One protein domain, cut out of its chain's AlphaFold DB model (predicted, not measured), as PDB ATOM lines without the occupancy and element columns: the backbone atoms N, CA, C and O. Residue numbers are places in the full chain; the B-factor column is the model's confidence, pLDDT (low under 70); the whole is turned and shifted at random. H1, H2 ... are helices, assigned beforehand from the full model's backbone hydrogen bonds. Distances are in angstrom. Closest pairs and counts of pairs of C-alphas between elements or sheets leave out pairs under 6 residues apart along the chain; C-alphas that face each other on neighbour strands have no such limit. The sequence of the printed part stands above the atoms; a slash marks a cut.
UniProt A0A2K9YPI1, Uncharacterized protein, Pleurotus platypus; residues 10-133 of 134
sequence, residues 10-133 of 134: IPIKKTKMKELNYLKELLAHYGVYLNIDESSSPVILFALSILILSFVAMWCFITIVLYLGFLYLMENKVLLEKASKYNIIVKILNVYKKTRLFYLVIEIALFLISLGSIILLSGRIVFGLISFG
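This is residues 10 to 133 of the 134 residues of an uncharacterized protein of Pleurotus platypus (UniProt A0A2K9YPI1). Two long helices, H2 and H5, pack on each other along part of their lengths, running opposite ways; small H3 and H4 make the turn between them, and H1 is near the other end of H2, its residues 10 to 19 sticking out. The printed part, 124 residues with five named helices in order H1 to H5, is all helix. It is extended, with radius of gyration of the C-alphas 21.3 A, spanning 63 by 36 by 25 A.

H2, residues 41 to 75, begins at C-alpha (222.844, 198.833, 223.508) and is 51.7 A long. H5, residues 101 to 131, is 43.9 A long, ending at C-alpha (234.766, 179.894, 223.883). H3 is residues 77 to 84, H4 87 to 98, H1 10 to 29.

H2 and H5 touch at a shallow tilt of 34 degrees, only just short of steep; their closest C-alphas, Ala 57 and Phe 111, are 5.1 A apart. Every O i to N i+4 pair is within hydrogen-bond range in H2, H4 and H5, 14 of 16 in H1 and 3 of 4 in H3.

The printed part has no cut; the H1 to H2 link is long. In 54 residues, among them 77 to 101, pLDDT is under 70.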
ATOM      1  N   ILE A  10     227.792 204.835 206.584       48.16
ATOM      2  CA  ILE A  10     226.862 205.825 207.146       48.16
ATOM      3  C   ILE A  10     225.367 205.439 207.015       48.16
ATOM      4  O   ILE A  10     224.615 205.753 207.943       48.16
ATOM      5  N   PRO A  11     224.876 204.720 205.978       44.41
ATOM      6  CA  PRO A  11     223.437 204.464 205.875       44.41
ATOM      7  C   PRO A  11     222.928 203.362 206.820       44.41
ATOM      8  O   PRO A  11     221.770 203.405 207.218       44.41
ATOM      9  N   ILE A  12     223.765 202.414 207.262       46.34
ATOM     10  CA  ILE A  12     223.313 201.300 208.125       46.34
ATOM     11  C   ILE A  12     223.090 201.763 209.576       46.34
ATOM     12  O   ILE A  12     222.128 201.354 210.230       46.34
ATOM     13  N   LYS A  13     223.952 202.654 210.086       43.50
ATOM     14  CA  LYS A  13     223.887 203.132 211.478       43.50
ATOM     15  C   LYS A  13     222.654 204.013 211.723       43.50
ATOM     16  O   LYS A  13     222.032 203.936 212.780       43.50
ATOM     17  N   LYS A  14     222.264 204.813 210.723       46.47
ATOM     18  CA  LYS A  14     221.140 205.759 210.817       46.47
ATOM     19  C   LYS A  14     219.774 205.060 210.798       46.47
ATOM     20  O   LYS A  14     218.863 205.504 211.491       46.47
ATOM     21  N   THR A  15     219.645 203.956 210.059       51.62
ATOM     22  CA  THR A  15     218.402 203.168 209.989       51.62
ATOM     23  C   THR A  15     218.168 202.376 211.276       51.62
ATOM     24  O   THR A  15     217.075 202.443 211.830       51.62
ATOM     25  N   LYS A  16     219.211 201.741 211.836       54.16
ATOM     26  CA  LYS A  16     219.112 201.025 213.123       54.16
ATOM     27  C   LYS A  16     218.721 201.933 214.298       54.16
ATOM     28  O   LYS A  16     217.988 201.498 215.177       54.16
ATOM     29  N   MET A  17     219.167 203.195 214.304       55.53
ATOM     30  CA  MET A  17     218.784 204.157 215.350       55.53
ATOM     31  C   MET A  17     217.309 204.575 215.293       55.53
ATOM     32  O   MET A  17     216.711 204.814 216.338       55.53
ATOM     33  N   LYS A  18     216.705 204.659 214.099       60.25
ATOM     34  CA  LYS A  18     215.283 205.018 213.969       60.25
ATOM     35  C   LYS A  18     214.368 203.918 214.503       60.25
ATOM     36  O   LYS A  18     213.432 204.226 215.233       60.25
ATOM     37  N   GLU A  19     214.662 202.659 214.190       66.25
ATOM     38  CA  GLU A  19     213.860 201.531 214.685       66.25
ATOM     39  C   GLU A  19     214.001 201.342 216.197       66.25
ATOM     40  O   GLU A  19     213.016 201.078 216.882       66.25
ATOM     41  N   LEU A  20     215.199 201.576 216.745       64.56
ATOM     42  CA  LEU A  20     215.428 201.527 218.189       64.56
ATOM     43  C   LEU A  20     214.607 202.585 218.943       64.56
ATOM     44  O   LEU A  20     214.073 202.298 220.012       64.56
ATOM     45  N   ASN A  21     214.483 203.791 218.385       69.56
ATOM     46  CA  ASN A  21     213.674 204.856 218.981       69.56
ATOM     47  C   ASN A  21     212.176 204.540 218.928       69.56
ATOM     48  O   ASN A  21     211.479 204.781 219.908       69.56
ATOM     49  N   TYR A  22     211.701 203.930 217.839       71.75
ATOM     50  CA  TYR A  22     210.305 203.502 217.728       71.75
ATOM     51  C   TYR A  22     209.961 202.411 218.754       71.75
ATOM     52  O   TYR A  22     208.928 202.467 219.414       71.75
ATOM     53  N   LEU A  23     210.866 201.446 218.958       66.38
ATOM     54  CA  LEU A  23     210.710 200.417 219.990       66.38
ATOM     55  C   LEU A  23     210.759 201.004 221.407       66.38
ATOM     56  O   LEU A  23     209.984 200.574 222.259       66.38
ATOM     57  N   LYS A  24     211.623 201.999 221.659       70.81
ATOM     58  CA  LYS A  24     211.650 202.731 222.936       70.81
ATOM     59  C   LYS A  24     210.325 203.428 223.223       70.81
ATOM     60  O   LYS A  24     209.833 203.307 224.338       70.81
ATOM     61  N   GLU A  25     209.754 204.137 222.250       73.38
ATOM     62  CA  GLU A  25     208.455 204.805 222.416       73.38
ATOM     63  C   GLU A  25     207.331 203.801 222.670       73.38
ATOM     64  O   GLU A  25     206.524 203.992 223.581       73.38
ATOM     65  N   LEU A  26     207.314 202.692 221.926       73.00
ATOM     66  CA  LEU A  26     206.305 201.650 222.094       73.00
ATOM     67  C   LEU A  26     206.398 200.999 223.482       73.00
ATOM     68  O   LEU A  26     205.384 200.783 224.132       73.00
ATOM     69  N   LEU A  27     207.607 200.740 223.979       64.50
ATOM     70  CA  LEU A  27     207.835 200.152 225.303       64.50
ATOM     71  C   LEU A  27     207.603 201.129 226.452       64.50
ATOM     72  O   LEU A  27     207.066 200.721 227.481       64.50
ATOM     73  N   ALA A  28     207.926 202.410 226.268       70.62
ATOM     74  CA  ALA A  28     207.585 203.459 227.224       70.62
ATOM     75  C   ALA A  28     206.063 203.572 227.392       70.62
ATOM     76  O   ALA A  28     205.583 203.734 228.512       70.62
ATOM     77  N   HIS A  29     205.295 203.383 226.313       71.56
ATOM     78  CA  HIS A  29     203.834 203.302 226.378       71.56
ATOM     79  C   HIS A  29     203.337 202.092 227.197       71.56
ATOM     80  O   HIS A  29     202.303 202.174 227.855       71.56
ATOM     81  N   TYR A  30     204.085 200.984 227.216       65.25
ATOM     82  CA  TYR A  30     203.815 199.819 228.073       65.25
ATOM     83  C   TYR A  30     204.469 199.908 229.470       65.25
ATOM     84  O   TYR A  30     204.419 198.941 230.229       65.25
ATOM     85  N   GLY A  31     205.059 201.056 229.836       62.41
ATOM     86  CA  GLY A  31     205.656 201.304 231.155       62.41
ATOM     87  C   GLY A  31     207.093 200.798 231.332       62.41
ATOM     88  O   GLY A  31     207.612 200.802 232.447       62.41
ATOM     89  N   VAL A  32     207.758 200.374 230.253       62.50
ATOM     90  CA  VAL A  32     209.143 199.883 230.276       62.50
ATOM     91  C   VAL A  32     210.089 200.998 229.824       62.50
ATOM     92  O   VAL A  32     210.219 201.284 228.633       62.50
ATOM     93  N   TYR A  33     210.780 201.623 230.778       60.03
ATOM     94  CA  TYR A  33     211.769 202.668 230.507       60.03
ATOM     95  C   TYR A  33     213.153 202.060 230.248       60.03
ATOM     96  O   TYR A  33     213.806 201.541 231.152       60.03
ATOM     97  N   LEU A  34     213.616 202.138 228.999       58.09
ATOM     98  CA  LEU A  34     214.944 201.674 228.593       58.09
ATOM     99  C   LEU A  34     215.987 202.789 228.754       58.09
ATOM    100  O   LEU A  34     216.107 203.661 227.887       58.09
ATOM    101  N   ASN A  35     216.780 202.730 229.826       57.81
ATOM    102  CA  ASN A  35     217.975 203.561 229.970       57.81
ATOM    103  C   ASN A  35     219.130 202.903 229.191       57.81
ATOM    104  O   ASN A  35     219.719 201.928 229.651       57.81
ATOM    105  N   ILE A  36     219.370 203.354 227.956       56.59
ATOM    106  CA  ILE A  36     220.392 202.770 227.072       56.59
ATOM    107  C   ILE A  36     221.641 203.646 227.128       56.59
ATOM    108  O   ILE A  36     221.686 204.668 226.446       56.59
ATOM    109  N   ASP A  37     222.644 203.215 227.891       55.16
ATOM    110  CA  ASP A  37     224.027 203.651 227.691       55.16
ATOM    111  C   ASP A  37     224.575 203.001 226.406       55.16
ATOM    112  O   ASP A  37     224.257 201.856 226.074       55.16
ATOM    113  N   GLU A  38     225.394 203.717 225.634       54.88
ATOM    114  CA  GLU A  38     225.847 203.259 224.306       54.88
ATOM    115  C   GLU A  38     226.612 201.918 224.332       54.88
ATOM    116  O   GLU A  38     226.631 201.205 223.325       54.88
ATOM    117  N   SER A  39     227.173 201.523 225.481       54.25
ATOM    118  CA  SER A  39     227.853 200.237 225.696       54.25
ATOM    119  C   SER A  39     226.906 199.063 225.993       54.25
ATOM    120  O   SER A  39     227.241 197.918 225.690       54.25
ATOM    121  N   SER A  40     225.706 199.315 226.526       57.16
ATOM    122  CA  SER A  40     224.696 198.294 226.859       57.16
ATOM    123  C   SER A  40     223.682 198.048 225.731       57.16
ATOM    124  O   SER A  40     222.921 197.076 225.759       57.16
ATOM    125  N   SER A  41     223.732 198.868 224.678       65.44
ATOM    126  CA  SER A  41     222.844 198.833 223.508       65.44
ATOM    127  C   SER A  41     222.637 197.446 222.855       65.44
ATOM    128  O   SER A  41     221.479 197.054 222.681       65.44
ATOM    129  N   PRO A  42     223.673 196.638 222.532       71.44
ATOM    130  CA  PRO A  42     223.461 195.354 221.855       71.44
ATOM    131  C   PRO A  42     222.881 194.265 222.771       71.44
ATOM    132  O   PRO A  42     222.104 193.431 222.305       71.44
ATOM    133  N   VAL A  43     223.204 194.289 224.068       76.12
ATOM    134  CA  VAL A  43     222.676 193.329 225.055       76.12
ATOM    135  C   VAL A  43     221.194 193.593 225.317       76.12
ATOM    136  O   VAL A  43     220.395 192.659 225.352       76.12
ATOM    137  N   ILE A  44     220.810 194.868 225.426       76.19
ATOM    138  CA  ILE A  44     219.412 195.276 225.618       76.19
ATOM    139  C   ILE A  44     218.564 194.885 224.400       76.19
ATOM    140  O   ILE A  44     217.507 194.280 224.561       76.19
ATOM    141  N   LEU A  45     219.038 195.166 223.180       74.62
ATOM    142  CA  LEU A  45     218.371 194.760 221.934       74.62
ATOM    143  C   LEU A  45     218.172 193.244 221.849       74.62
ATOM    144  O   LEU A  45     217.103 192.775 221.456       74.62
ATOM    145  N   PHE A  46     219.190 192.480 222.244       81.25
ATOM    146  CA  PHE A  46     219.104 191.029 222.303       81.25
ATOM    147  C   PHE A  46     218.031 190.572 223.298       81.25
ATOM    148  O   PHE A  46     217.114 189.848 222.909       81.25
ATOM    149  N   ALA A  47     218.092 191.041 224.547       82.00
ATOM    150  CA  ALA A  47     217.133 190.675 225.589       82.00
ATOM    151  C   ALA A  47     215.691 190.998 225.174       82.00
ATOM    152  O   ALA A  47     214.782 190.193 225.367       82.00
ATOM    153  N   LEU A  48     215.496 192.142 224.524       82.44
ATOM    154  CA  LEU A  48     214.200 192.596 224.041       82.44
ATOM    155  C   LEU A  48     213.689 191.741 222.874       82.44
ATOM    156  O   LEU A  48     212.516 191.377 222.850       82.44
ATOM    157  N   SER A  49     214.562 191.340 221.945       82.44
ATOM    158  CA  SER A  49     214.182 190.424 220.860       82.44
ATOM    159  C   SER A  49     213.763 189.045 221.381       82.44
ATOM    160  O   SER A  49     212.755 188.504 220.929       82.44
ATOM    161  N   ILE A  50     214.470 188.514 222.387       87.69
ATOM    162  CA  ILE A  50     214.118 187.251 223.047       87.69
ATOM    163  C   ILE A  50     212.795 187.386 223.798       87.69
ATOM    164  O   ILE A  50     211.965 186.480 223.732       87.69
ATOM    165  N   LEU A  51     212.570 188.518 224.468       85.62
ATOM    166  CA  LEU A  51     211.322 188.792 225.172       85.62
ATOM    167  C   LEU A  51     210.128 188.775 224.206       85.62
ATOM    168  O   LEU A  51     209.156 188.064 224.453       85.62
ATOM    169  N   ILE A  52     210.223 189.484 223.076       86.88
ATOM    170  CA  ILE A  52     209.172 189.498 222.047       86.88
ATOM    171  C   ILE A  52     208.939 188.089 221.487       86.88
ATOM    172  O   ILE A  52     207.794 187.641 221.427       86.88
ATOM    173  N   LEU A  53     210.002 187.364 221.119       87.19
ATOM    174  CA  LEU A  53     209.878 185.992 220.614       87.19
ATOM    175  C   LEU A  53     209.223 185.057 221.639       87.19
ATOM    176  O   LEU A  53     208.434 184.196 221.257       87.19
ATOM    177  N   SER A  54     209.517 185.242 222.925       89.62
ATOM    178  CA  SER A  54     208.939 184.444 224.011       89.62
ATOM    179  C   SER A  54     207.446 184.717 224.178       89.62
ATOM    180  O   SER A  54     206.670 183.775 224.336       89.62
ATOM    181  N   PHE A  55     207.016 185.980 224.077       89.56
ATOM    182  CA  PHE A  55     205.592 186.328 224.081       89.56
ATOM    183  C   PHE A  55     204.849 185.717 222.892       89.56
ATOM    184  O   PHE A  55     203.769 185.154 223.071       89.56
ATOM    185  N   VAL A  56     205.436 185.772 221.693       88.44
ATOM    186  CA  VAL A  56     204.859 185.144 220.494       88.44
ATOM    187  C   VAL A  56     204.761 183.627 220.672       88.44
ATOM    188  O   VAL A  56     203.697 183.055 220.447       88.44
ATOM    189  N   ALA A  57     205.825 182.976 221.152       90.19
ATOM    190  CA  ALA A  57     205.822 181.538 221.410       90.19
ATOM    191  C   ALA A  57     204.752 181.142 222.443       90.19
ATOM    192  O   ALA A  57     204.020 180.172 222.242       90.19
ATOM    193  N   MET A  58     204.608 181.914 223.524       89.44
ATOM    194  CA  MET A  58     203.580 181.690 224.541       89.44
ATOM    195  C   MET A  58     202.166 181.839 223.963       89.44
ATOM    196  O   MET A  58     201.297 181.017 224.250       89.44
ATOM    197  N   TRP A  59     201.940 182.843 223.115       89.06
ATOM    198  CA  TRP A  59     200.655 183.052 222.448       89.06
ATOM    199  C   TRP A  59     200.279 181.882 221.525       89.06
ATOM    200  O   TRP A  59     199.159 181.363 221.596       89.06
ATOM    201  N   CYS A  60     201.226 181.409 220.708       89.06
ATOM    202  CA  CYS A  60     201.024 180.235 219.855       89.06
ATOM    203  C   CYS A  60     200.731 178.984 220.688       89.06
ATOM    204  O   CYS A  60     199.796 178.243 220.388       89.06
ATOM    205  N   PHE A  61     201.473 178.774 221.779       87.94
ATOM    206  CA  PHE A  61     201.251 177.645 222.678       87.94
ATOM    207  C   PHE A  61     199.838 177.650 223.276       87.94
ATOM    208  O   PHE A  61     199.147 176.634 223.216       87.94
ATOM    209  N   ILE A  62     199.370 178.797 223.786       90.00
ATOM    210  CA  ILE A  62     198.004 178.940 224.316       90.00
ATOM    211  C   ILE A  62     196.973 178.590 223.239       90.00
ATOM    212  O   ILE A  62     196.024 177.855 223.508       90.00
ATOM    213  N   THR A  63     197.176 179.071 222.013       86.69
ATOM    214  CA  THR A  63     196.265 178.824 220.888       86.69
ATOM    215  C   THR A  63     196.190 177.334 220.539       86.69
ATOM    216  O   THR A  63     195.097 176.788 220.376       86.69
ATOM    217  N   ILE A  64     197.336 176.649 220.496       86.38
ATOM    218  CA  ILE A  64     197.420 175.206 220.231       86.38
ATOM    219  C   ILE A  64     196.743 174.403 221.352       86.38
ATOM    220  O   ILE A  64     195.939 173.512 221.069       86.38
ATOM    221  N   VAL A  65     197.024 174.728 222.618       87.38
ATOM    222  CA  VAL A  65     196.438 174.043 223.783       87.38
ATOM    223  C   VAL A  65     194.925 174.229 223.828       87.38
ATOM    224  O   VAL A  65     194.200 173.258 224.038       87.38
ATOM    225  N   LEU A  66     194.427 175.447 223.587       85.06
ATOM    226  CA  LEU A  66     192.989 175.705 223.512       85.06
ATOM    227  C   LEU A  66     192.340 174.881 222.403       85.06
ATOM    228  O   LEU A  66     191.313 174.248 222.641       85.06
ATOM    229  N   TYR A  67     192.949 174.834 221.217       81.06
ATOM    230  CA  TYR A  67     192.426 174.047 220.104       81.06
ATOM    231  C   TYR A  67     192.349 172.549 220.433       81.06
ATOM    232  O   TYR A  67     191.306 171.928 220.226       81.06
ATOM    233  N   LEU A  68     193.420 171.978 220.992       82.75
ATOM    234  CA  LEU A  68     193.447 170.579 221.433       82.75
ATOM    235  C   LEU A  68     192.405 170.311 222.527       82.75
ATOM    236  O   LEU A  68     191.694 169.308 222.472       82.75
ATOM    237  N   GLY A  69     192.263 171.234 223.481       82.25
ATOM    238  CA  GLY A  69     191.249 171.162 224.530       82.25
ATOM    239  C   GLY A  69     189.826 171.152 223.971       82.25
ATOM    240  O   GLY A  69     189.008 170.336 224.395       82.25
ATOM    241  N   PHE A  70     189.532 171.999 222.977       77.06
ATOM    242  CA  PHE A  70     188.236 172.003 222.296       77.06
ATOM    243  C   PHE A  70     187.979 170.711 221.522       77.06
ATOM    244  O   PHE A  70     186.866 170.191 221.586       77.06
ATOM    245  N   LEU A  71     188.987 170.174 220.830       77.50
ATOM    246  CA  LEU A  71     188.868 168.906 220.107       77.50
ATOM    247  C   LEU A  71     188.498 167.758 221.062       77.50
ATOM    248  O   LEU A  71     187.531 167.038 220.818       77.50
ATOM    249  N   TYR A  72     189.191 167.668 222.201       79.25
ATOM    250  CA  TYR A  72     188.926 166.669 223.240       79.25
ATOM    251  C   TYR A  72     187.526 166.805 223.865       79.25
ATOM    252  O   TYR A  72     186.847 165.815 224.160       79.25
ATOM    253  N   LEU A  73     187.062 168.046 224.047       74.75
ATOM    254  CA  LEU A  73     185.706 168.354 224.507       74.75
ATOM    255  C   LEU A  73     184.636 167.936 223.492       74.75
ATOM    256  O   LEU A  73     183.559 167.504 223.901       74.75
ATOM    257  N   MET A  74     184.916 168.045 222.188       70.31
ATOM    258  CA  MET A  74     183.982 167.622 221.140       70.31
ATOM    259  C   MET A  74     183.836 166.104 221.035       70.31
ATOM    260  O   MET A  74     182.736 165.629 220.753       70.31
ATOM    261  N   GLU A  75     184.906 165.343 221.264       73.38
ATOM    262  CA  GLU A  75     184.852 163.873 221.235       73.38
ATOM    263  C   GLU A  75     184.058 163.292 222.417       73.38
ATOM    264  O   GLU A  75     183.375 162.274 222.280       73.38
ATOM    265  N   ASN A  76     184.064 163.967 223.570       77.44
ATOM    266  CA  ASN A  76     183.331 163.534 224.756       77.44
ATOM    267  C   ASN A  76     181.886 164.058 224.777       77.44
ATOM    268  O   ASN A  76     181.600 165.134 225.306       77.44
ATOM    269  N   LYS A  77     180.939 163.241 224.295       68.06
ATOM    270  CA  LYS A  77     179.494 163.567 224.250       68.06
ATOM    271  C   LYS A  77     178.919 164.059 225.590       68.06
ATOM    272  O   LYS A  77     178.121 164.988 225.599       68.06
ATOM    273  N   VAL A  78     179.374 163.500 226.716       66.81
ATOM    274  CA  VAL A  78     178.926 163.879 228.074       66.81
ATOM    275  C   VAL A  78     179.366 165.300 228.459       66.81
ATOM    276  O   VAL A  78     178.633 166.031 229.127       66.81
ATOM    277  N   LEU A  79     180.564 165.713 228.034       64.44
ATOM    278  CA  LEU A  79     181.073 167.067 228.265       64.44
ATOM    279  C   LEU A  79     180.440 168.066 227.296       64.44
ATOM    280  O   LEU A  79     180.119 169.179 227.707       64.44
ATOM    281  N   LEU A  80     180.192 167.650 226.052       65.38
ATOM    282  CA  LEU A  80     179.494 168.452 225.051       65.38
ATOM    283  C   LEU A  80     178.075 168.824 225.507       65.38
ATOM    284  O   LEU A  80     177.662 169.970 225.359       65.38
ATOM    285  N   GLU A  81     177.342 167.886 226.110       66.00
ATOM    286  CA  GLU A  81     175.971 168.110 226.579       66.00
ATOM    287  C   GLU A  81     175.919 169.130 227.729       66.00
ATOM    288  O   GLU A  81     175.134 170.083 227.686       66.00
ATOM    289  N   LYS A  82     176.838 169.016 228.703       65.94
ATOM    290  CA  LYS A  82     177.012 170.003 229.786       65.94
ATOM    291  C   LYS A  82     177.502 171.360 229.276       65.94
ATOM    292  O   LYS A  82     177.056 172.391 229.775       65.94
ATOM    293  N   ALA A  83     178.388 171.373 228.282       62.38
ATOM    294  CA  ALA A  83     178.914 172.592 227.676       62.38
ATOM    295  C   ALA A  83     177.883 173.306 226.787       62.38
ATOM    296  O   ALA A  83     177.890 174.534 226.726       62.38
ATOM    297  N   SER A  84     176.955 172.572 226.155       59.94
ATOM    298  CA  SER A  84     175.885 173.144 225.319       59.94
ATOM    299  C   SER A  84     174.948 174.070 226.100       59.94
ATOM    300  O   SER A  84     174.359 174.988 225.534       59.94
ATOM    301  N   LYS A  85     174.882 173.884 227.425       65.88
ATOM    302  CA  LYS A  85     174.149 174.747 228.356       65.88
ATOM    303  C   LYS A  85     174.719 176.173 228.408       65.88
ATOM    304  O   LYS A  85     174.011 177.101 228.790       65.88
ATOM    305  N   TYR A  86     175.974 176.362 227.996       68.38
ATOM    306  CA  TYR A  86     176.647 177.655 227.934       68.38
ATOM    307  C   TYR A  86     176.761 178.133 226.482       68.38
ATOM    308  O   TYR A  86     177.648 177.735 225.727       68.38
ATOM    309  N   ASN A  87     175.889 179.071 226.114       62.34
ATOM    310  CA  ASN A  87     175.770 179.627 224.758       62.34
ATOM    311  C   ASN A  87     177.089 180.232 224.215       62.34
ATOM    312  O   ASN A  87     177.333 180.270 223.008       62.34
ATOM    313  N   ILE A  88     177.968 180.686 225.115       66.75
ATOM    314  CA  ILE A  88     179.295 181.232 224.787       66.75
ATOM    315  C   ILE A  88     180.237 180.125 224.291       66.75
ATOM    316  O   ILE A  88     180.921 180.310 223.286       66.75
ATOM    317  N   ILE A  89     180.231 178.958 224.941       65.12
ATOM    318  CA  ILE A  89     181.110 177.832 224.595       65.12
ATOM    319  C   ILE A  89     180.725 177.268 223.223       65.12
ATOM    320  O   ILE A  89     181.599 176.986 222.411       65.12
ATOM    321  N   VAL A  90     179.425 177.204 222.917       63.97
ATOM    322  CA  VAL A  90     178.910 176.762 221.608       63.97
ATOM    323  C   VAL A  90     179.307 177.723 220.481       63.97
ATOM    324  O   VAL A  90     179.699 177.281 219.400       63.97
ATOM    325  N   LYS A  91     179.262 179.042 220.722       65.75
ATOM    326  CA  LYS A  91     179.742 180.041 219.750       65.75
ATOM    327  C   LYS A  91     181.232 179.884 219.468       65.75
ATOM    328  O   LYS A  91     181.623 179.878 218.304       65.75
ATOM    329  N   ILE A  92     182.041 179.729 220.515       67.94
ATOM    330  CA  ILE A  92     183.486 179.529 220.376       67.94
ATOM    331  C   ILE A  92     183.760 178.218 219.629       67.94
ATOM    332  O   ILE A  92     184.499 178.227 218.652       67.94
ATOM    333  N   LEU A  93     183.073 177.128 219.977       63.47
ATOM    334  CA  LEU A  93     183.151 175.844 219.270       63.47
ATOM    335  C   LEU A  93     182.848 175.967 217.775       63.47
ATOM    336  O   LEU A  93     183.590 175.429 216.960       63.47
ATOM    337  N   ASN A  94     181.800 176.697 217.388       64.25
ATOM    338  CA  ASN A  94     181.466 176.886 215.974       64.25
ATOM    339  C   ASN A  94     182.500 177.731 215.220       64.25
ATOM    340  O   ASN A  94     182.777 177.452 214.052       64.25
ATOM    341  N   VAL A  95     183.093 178.736 215.873       65.69
ATOM    342  CA  VAL A  95     184.204 179.509 215.296       65.69
ATOM    343  C   VAL A  95     185.430 178.610 215.110       65.69
ATOM    344  O   VAL A  95     185.994 178.571 214.020       65.69
ATOM    345  N   TYR A  96     185.778 177.812 216.121       64.00
ATOM    346  CA  TYR A  96     186.929 176.904 216.100       64.00
ATOM    347  C   TYR A  96     186.769 175.731 215.128       64.00
ATOM    348  O   TYR A  96     187.732 175.345 214.472       64.00
ATOM    349  N   LYS A  97     185.551 175.206 214.955       64.00
ATOM    350  CA  LYS A  97     185.244 174.155 213.972       64.00
ATOM    351  C   LYS A  97     185.484 174.623 212.532       64.00
ATOM    352  O   LYS A  97     185.771 173.812 211.657       64.00
ATOM    353  N   LYS A  98     185.363 175.933 212.280       63.31
ATOM    354  CA  LYS A  98     185.634 176.551 210.975       63.31
ATOM    355  C   LYS A  98     187.125 176.836 210.762       63.31
ATOM    356  O   LYS A  98     187.564 176.932 209.613       63.31
ATOM    357  N   THR A  99     187.905 176.942 211.837       63.88
ATOM    358  CA  THR A  99     189.360 177.102 211.780       63.88
ATOM    359  C   THR A  99     189.986 175.819 211.224       63.88
ATOM    360  O   THR A  99     190.076 174.795 211.900       63.88
ATOM    361  N   ARG A 100     190.365 175.855 209.938       65.12
ATOM    362  CA  ARG A 100     190.975 174.723 209.219       65.12
ATOM    363  C   ARG A 100     192.237 174.247 209.946       65.12
ATOM    364  O   ARG A 100     193.038 175.076 210.363       65.12
ATOM    365  N   LEU A 101     192.469 172.928 209.952       69.00
ATOM    366  CA  LEU A 101     193.733 172.271 210.345       69.00
ATOM    367  C   LEU A 101     194.985 173.002 209.827       69.00
ATOM    368  O   LEU A 101     195.994 173.066 210.513       69.00
ATOM    369  N   PHE A 102     194.895 173.611 208.643       75.88
ATOM    370  CA  PHE A 102     195.953 174.436 208.061       75.88
ATOM    371  C   PHE A 102     196.413 175.594 208.966       75.88
ATOM    372  O   PHE A 102     197.608 175.833 209.080       75.88
ATOM    373  N   TYR A 103     195.489 176.282 209.644       82.19
ATOM    374  CA  TYR A 103     195.830 177.353 210.584       82.19
ATOM    375  C   TYR A 103     196.591 176.806 211.797       82.19
ATOM    376  O   TYR A 103     197.596 177.376 212.201       82.19
ATOM    377  N   LEU A 104     196.166 175.651 212.322       82.69
ATOM    378  CA  LEU A 104     196.868 174.977 213.416       82.69
ATOM    379  C   LEU A 104     198.298 174.592 213.013       82.69
ATOM    380  O   LEU A 104     199.231 174.792 213.779       82.69
ATOM    381  N   VAL A 105     198.478 174.065 211.797       85.12
ATOM    382  CA  VAL A 105     199.803 173.710 211.269       85.12
ATOM    383  C   VAL A 105     200.699 174.945 211.161       85.12
ATOM    384  O   VAL A 105     201.874 174.867 211.514       85.12
ATOM    385  N   ILE A 106     200.155 176.090 210.735       88.38
ATOM    386  CA  ILE A 106     200.893 177.362 210.710       88.38
ATOM    387  C   ILE A 106     201.294 177.796 212.123       88.38
ATOM    388  O   ILE A 106     202.455 178.132 212.329       88.38
ATOM    389  N   GLU A 107     200.377 177.762 213.091       86.81
ATOM    390  CA  GLU A 107     200.664 178.120 214.490       86.81
ATOM    391  C   GLU A 107     201.743 177.215 215.099       86.81
ATOM    392  O   GLU A 107     202.668 177.697 215.748       86.81
ATOM    393  N   ILE A 108     201.685 175.905 214.836       89.00
ATOM    394  CA  ILE A 108     202.712 174.948 215.272       89.00
ATOM    395  C   ILE A 108     204.059 175.265 214.616       89.00
ATOM    396  O   ILE A 108     205.086 175.271 215.295       89.00
ATOM    397  N   ALA A 109     204.083 175.556 213.314       90.50
ATOM    398  CA  ALA A 109     205.312 175.937 212.627       90.50
ATOM    399  C   ALA A 109     205.891 177.243 213.194       90.50
ATOM    400  O   ALA A 109     207.090 177.318 213.458       90.50
ATOM    401  N   LEU A 110     205.050 178.249 213.445       90.44
ATOM    402  CA  LEU A 110     205.457 179.530 214.025       90.44
ATOM    403  C   LEU A 110     205.980 179.361 215.461       90.44
ATOM    404  O   LEU A 110     206.992 179.958 215.834       90.44
ATOM    405  N   PHE A 111     205.343 178.490 216.246       91.62
ATOM    406  CA  PHE A 111     205.799 178.100 217.577       91.62
ATOM    407  C   PHE A 111     207.184 177.440 217.531       91.62
ATOM    408  O   PHE A 111     208.087 177.840 218.259       91.62
ATOM    409  N   LEU A 112     207.395 176.476 216.633       91.25
ATOM    410  CA  LEU A 112     208.692 175.808 216.489       91.25
ATOM    411  C   LEU A 112     209.786 176.764 216.001       91.25
ATOM    412  O   LEU A 112     210.910 176.706 216.493       91.25
ATOM    413  N   ILE A 113     209.467 177.667 215.070       91.06
ATOM    414  CA  ILE A 113     210.411 178.674 214.568       91.06
ATOM    415  C   ILE A 113     210.797 179.659 215.673       91.06
ATOM    416  O   ILE A 113     211.982 179.952 215.838       91.06
ATOM    417  N   SER A 114     209.826 180.166 216.434       89.50
ATOM    418  CA  SER A 114     210.091 181.101 217.535       89.50
ATOM    419  C   SER A 114     210.921 180.437 218.633       89.50
ATOM    420  O   SER A 114     211.957 180.973 219.023       89.50
ATOM    421  N   LEU A 115     210.551 179.227 219.052       90.12
ATOM    422  CA  LEU A 115     211.280 178.472 220.068       90.12
ATOM    423  C   LEU A 115     212.692 178.085 219.600       90.12
ATOM    424  O   LEU A 115     213.665 178.291 220.325       90.12
ATOM    425  N   GLY A 116     212.831 177.607 218.362       89.06
ATOM    426  CA  GLY A 116     214.129 177.301 217.758       89.06
ATOM    427  C   GLY A 116     215.025 178.534 217.639       89.06
ATOM    428  O   GLY A 116     216.219 178.460 217.920       89.06
ATOM    429  N   SER A 117     214.452 179.690 217.296       87.38
ATOM    430  CA  SER A 117     215.187 180.956 217.222       87.38
ATOM    431  C   SER A 117     215.693 181.400 218.593       87.38
ATOM    432  O   SER A 117     216.856 181.785 218.693       87.38
ATOM    433  N   ILE A 118     214.876 181.287 219.650       90.62
ATOM    434  CA  ILE A 118     215.302 181.557 221.034       90.62
ATOM    435  C   ILE A 118     216.478 180.648 221.405       90.62
ATOM    436  O   ILE A 118     217.517 181.141 221.837       90.62
ATOM    437  N   ILE A 119     216.352 179.336 221.178       90.00
ATOM    438  CA  ILE A 119     217.400 178.361 221.514       90.00
ATOM    439  C   ILE A 119     218.701 178.665 220.765       90.00
ATOM    440  O   ILE A 119     219.767 178.673 221.376       90.00
ATOM    441  N   LEU A 120     218.641 178.945 219.460       87.44
ATOM    442  CA  LEU A 120     219.831 179.252 218.661       87.44
ATOM    443  C   LEU A 120     220.496 180.561 219.093       87.44
ATOM    444  O   LEU A 120     221.722 180.626 219.190       87.44
ATOM    445  N   LEU A 121     219.706 181.605 219.340       84.25
ATOM    446  CA  LEU A 121     220.199 182.919 219.745       84.25
ATOM    447  C   LEU A 121     220.840 182.869 221.134       84.25
ATOM    448  O   LEU A 121     221.988 183.285 221.292       84.25
ATOM    449  N   SER A 122     220.143 182.302 222.116       86.25
ATOM    450  CA  SER A 122     220.671 182.110 223.467       86.25
ATOM    451  C   SER A 122     221.861 181.149 223.475       86.25
ATOM    452  O   SER A 122     222.871 181.423 224.120       86.25
ATOM    453  N   GLY A 123     221.793 180.067 222.695       83.56
ATOM    454  CA  GLY A 123     222.870 179.091 222.554       83.56
ATOM    455  C   GLY A 123     224.150 179.702 221.992       83.56
ATOM    456  O   GLY A 123     225.223 179.439 222.523       83.56
ATOM    457  N   ARG A 124     224.063 180.576 220.979       81.88
ATOM    458  CA  ARG A 124     225.229 181.296 220.433       81.88
ATOM    459  C   ARG A 124     225.912 182.188 221.464       81.88
ATOM    460  O   ARG A 124     227.137 182.259 221.460       81.88
ATOM    461  N   ILE A 125     225.148 182.843 222.339       82.44
ATOM    462  CA  ILE A 125     225.726 183.647 223.424       82.44
ATOM    463  C   ILE A 125     226.462 182.749 224.410       82.44
ATOM    464  O   ILE A 125     227.616 183.021 224.720       82.44
ATOM    465  N   VAL A 126     225.830 181.664 224.857       81.31
ATOM    466  CA  VAL A 126     226.449 180.718 225.795       81.31
ATOM    467  C   VAL A 126     227.716 180.102 225.196       81.31
ATOM    468  O   VAL A 126     228.754 180.088 225.847       81.31
ATOM    469  N   PHE A 127     227.675 179.664 223.936       79.88
ATOM    470  CA  PHE A 127     228.840 179.096 223.254       79.88
ATOM    471  C   PHE A 127     229.957 180.127 223.056       79.88
ATOM    472  O   PHE A 127     231.131 179.799 223.203       79.88
ATOM    473  N   GLY A 128     229.594 181.377 222.756       73.81
ATOM    474  CA  GLY A 128     230.532 182.494 222.716       73.81
ATOM    475  C   GLY A 128     231.207 182.704 224.069       73.81
ATOM    476  O   GLY A 128     232.429 182.723 224.132       73.81
ATOM    477  N   LEU A 129     230.435 182.781 225.156       71.25
ATOM    478  CA  LEU A 129     230.963 182.941 226.515       71.25
ATOM    479  C   LEU A 129     231.921 181.804 226.898       71.25
ATOM    480  O   LEU A 129     233.029 182.076 227.348       71.25
ATOM    481  N   ILE A 130     231.543 180.550 226.623       76.06
ATOM    482  CA  ILE A 130     232.386 179.371 226.879       76.06
ATOM    483  C   ILE A 130     233.679 179.424 226.049       76.06
ATOM    484  O   ILE A 130     234.759 179.134 226.558       76.06
ATOM    485  N   SER A 131     233.599 179.815 224.772       69.19
ATOM    486  CA  SER A 131     234.766 179.894 223.883       69.19
ATOM    487  C   SER A 131     235.725 181.036 224.231       69.19
ATOM    488  O   SER A 131     236.903 180.941 223.893       69.19
ATOM    489  N   PHE A 132     235.241 182.113 224.855       62.28
ATOM    490  CA  PHE A 132     236.066 183.239 225.302       62.28
ATOM    491  C   PHE A 132     236.680 183.030 226.696       62.28
ATOM    492  O   PHE A 132     237.428 183.896 227.146       62.28
ATOM    493  N   GLY A 133     236.443 181.882 227.344       45.19
ATOM    494  CA  GLY A 133     237.124 181.507 228.585       45.19
ATOM    495  C   GLY A 133     236.815 182.435 229.760       45.19
ATOM    496  O   GLY A 133     237.738 182.843 230.465       45.19
TER     497      GLY A 133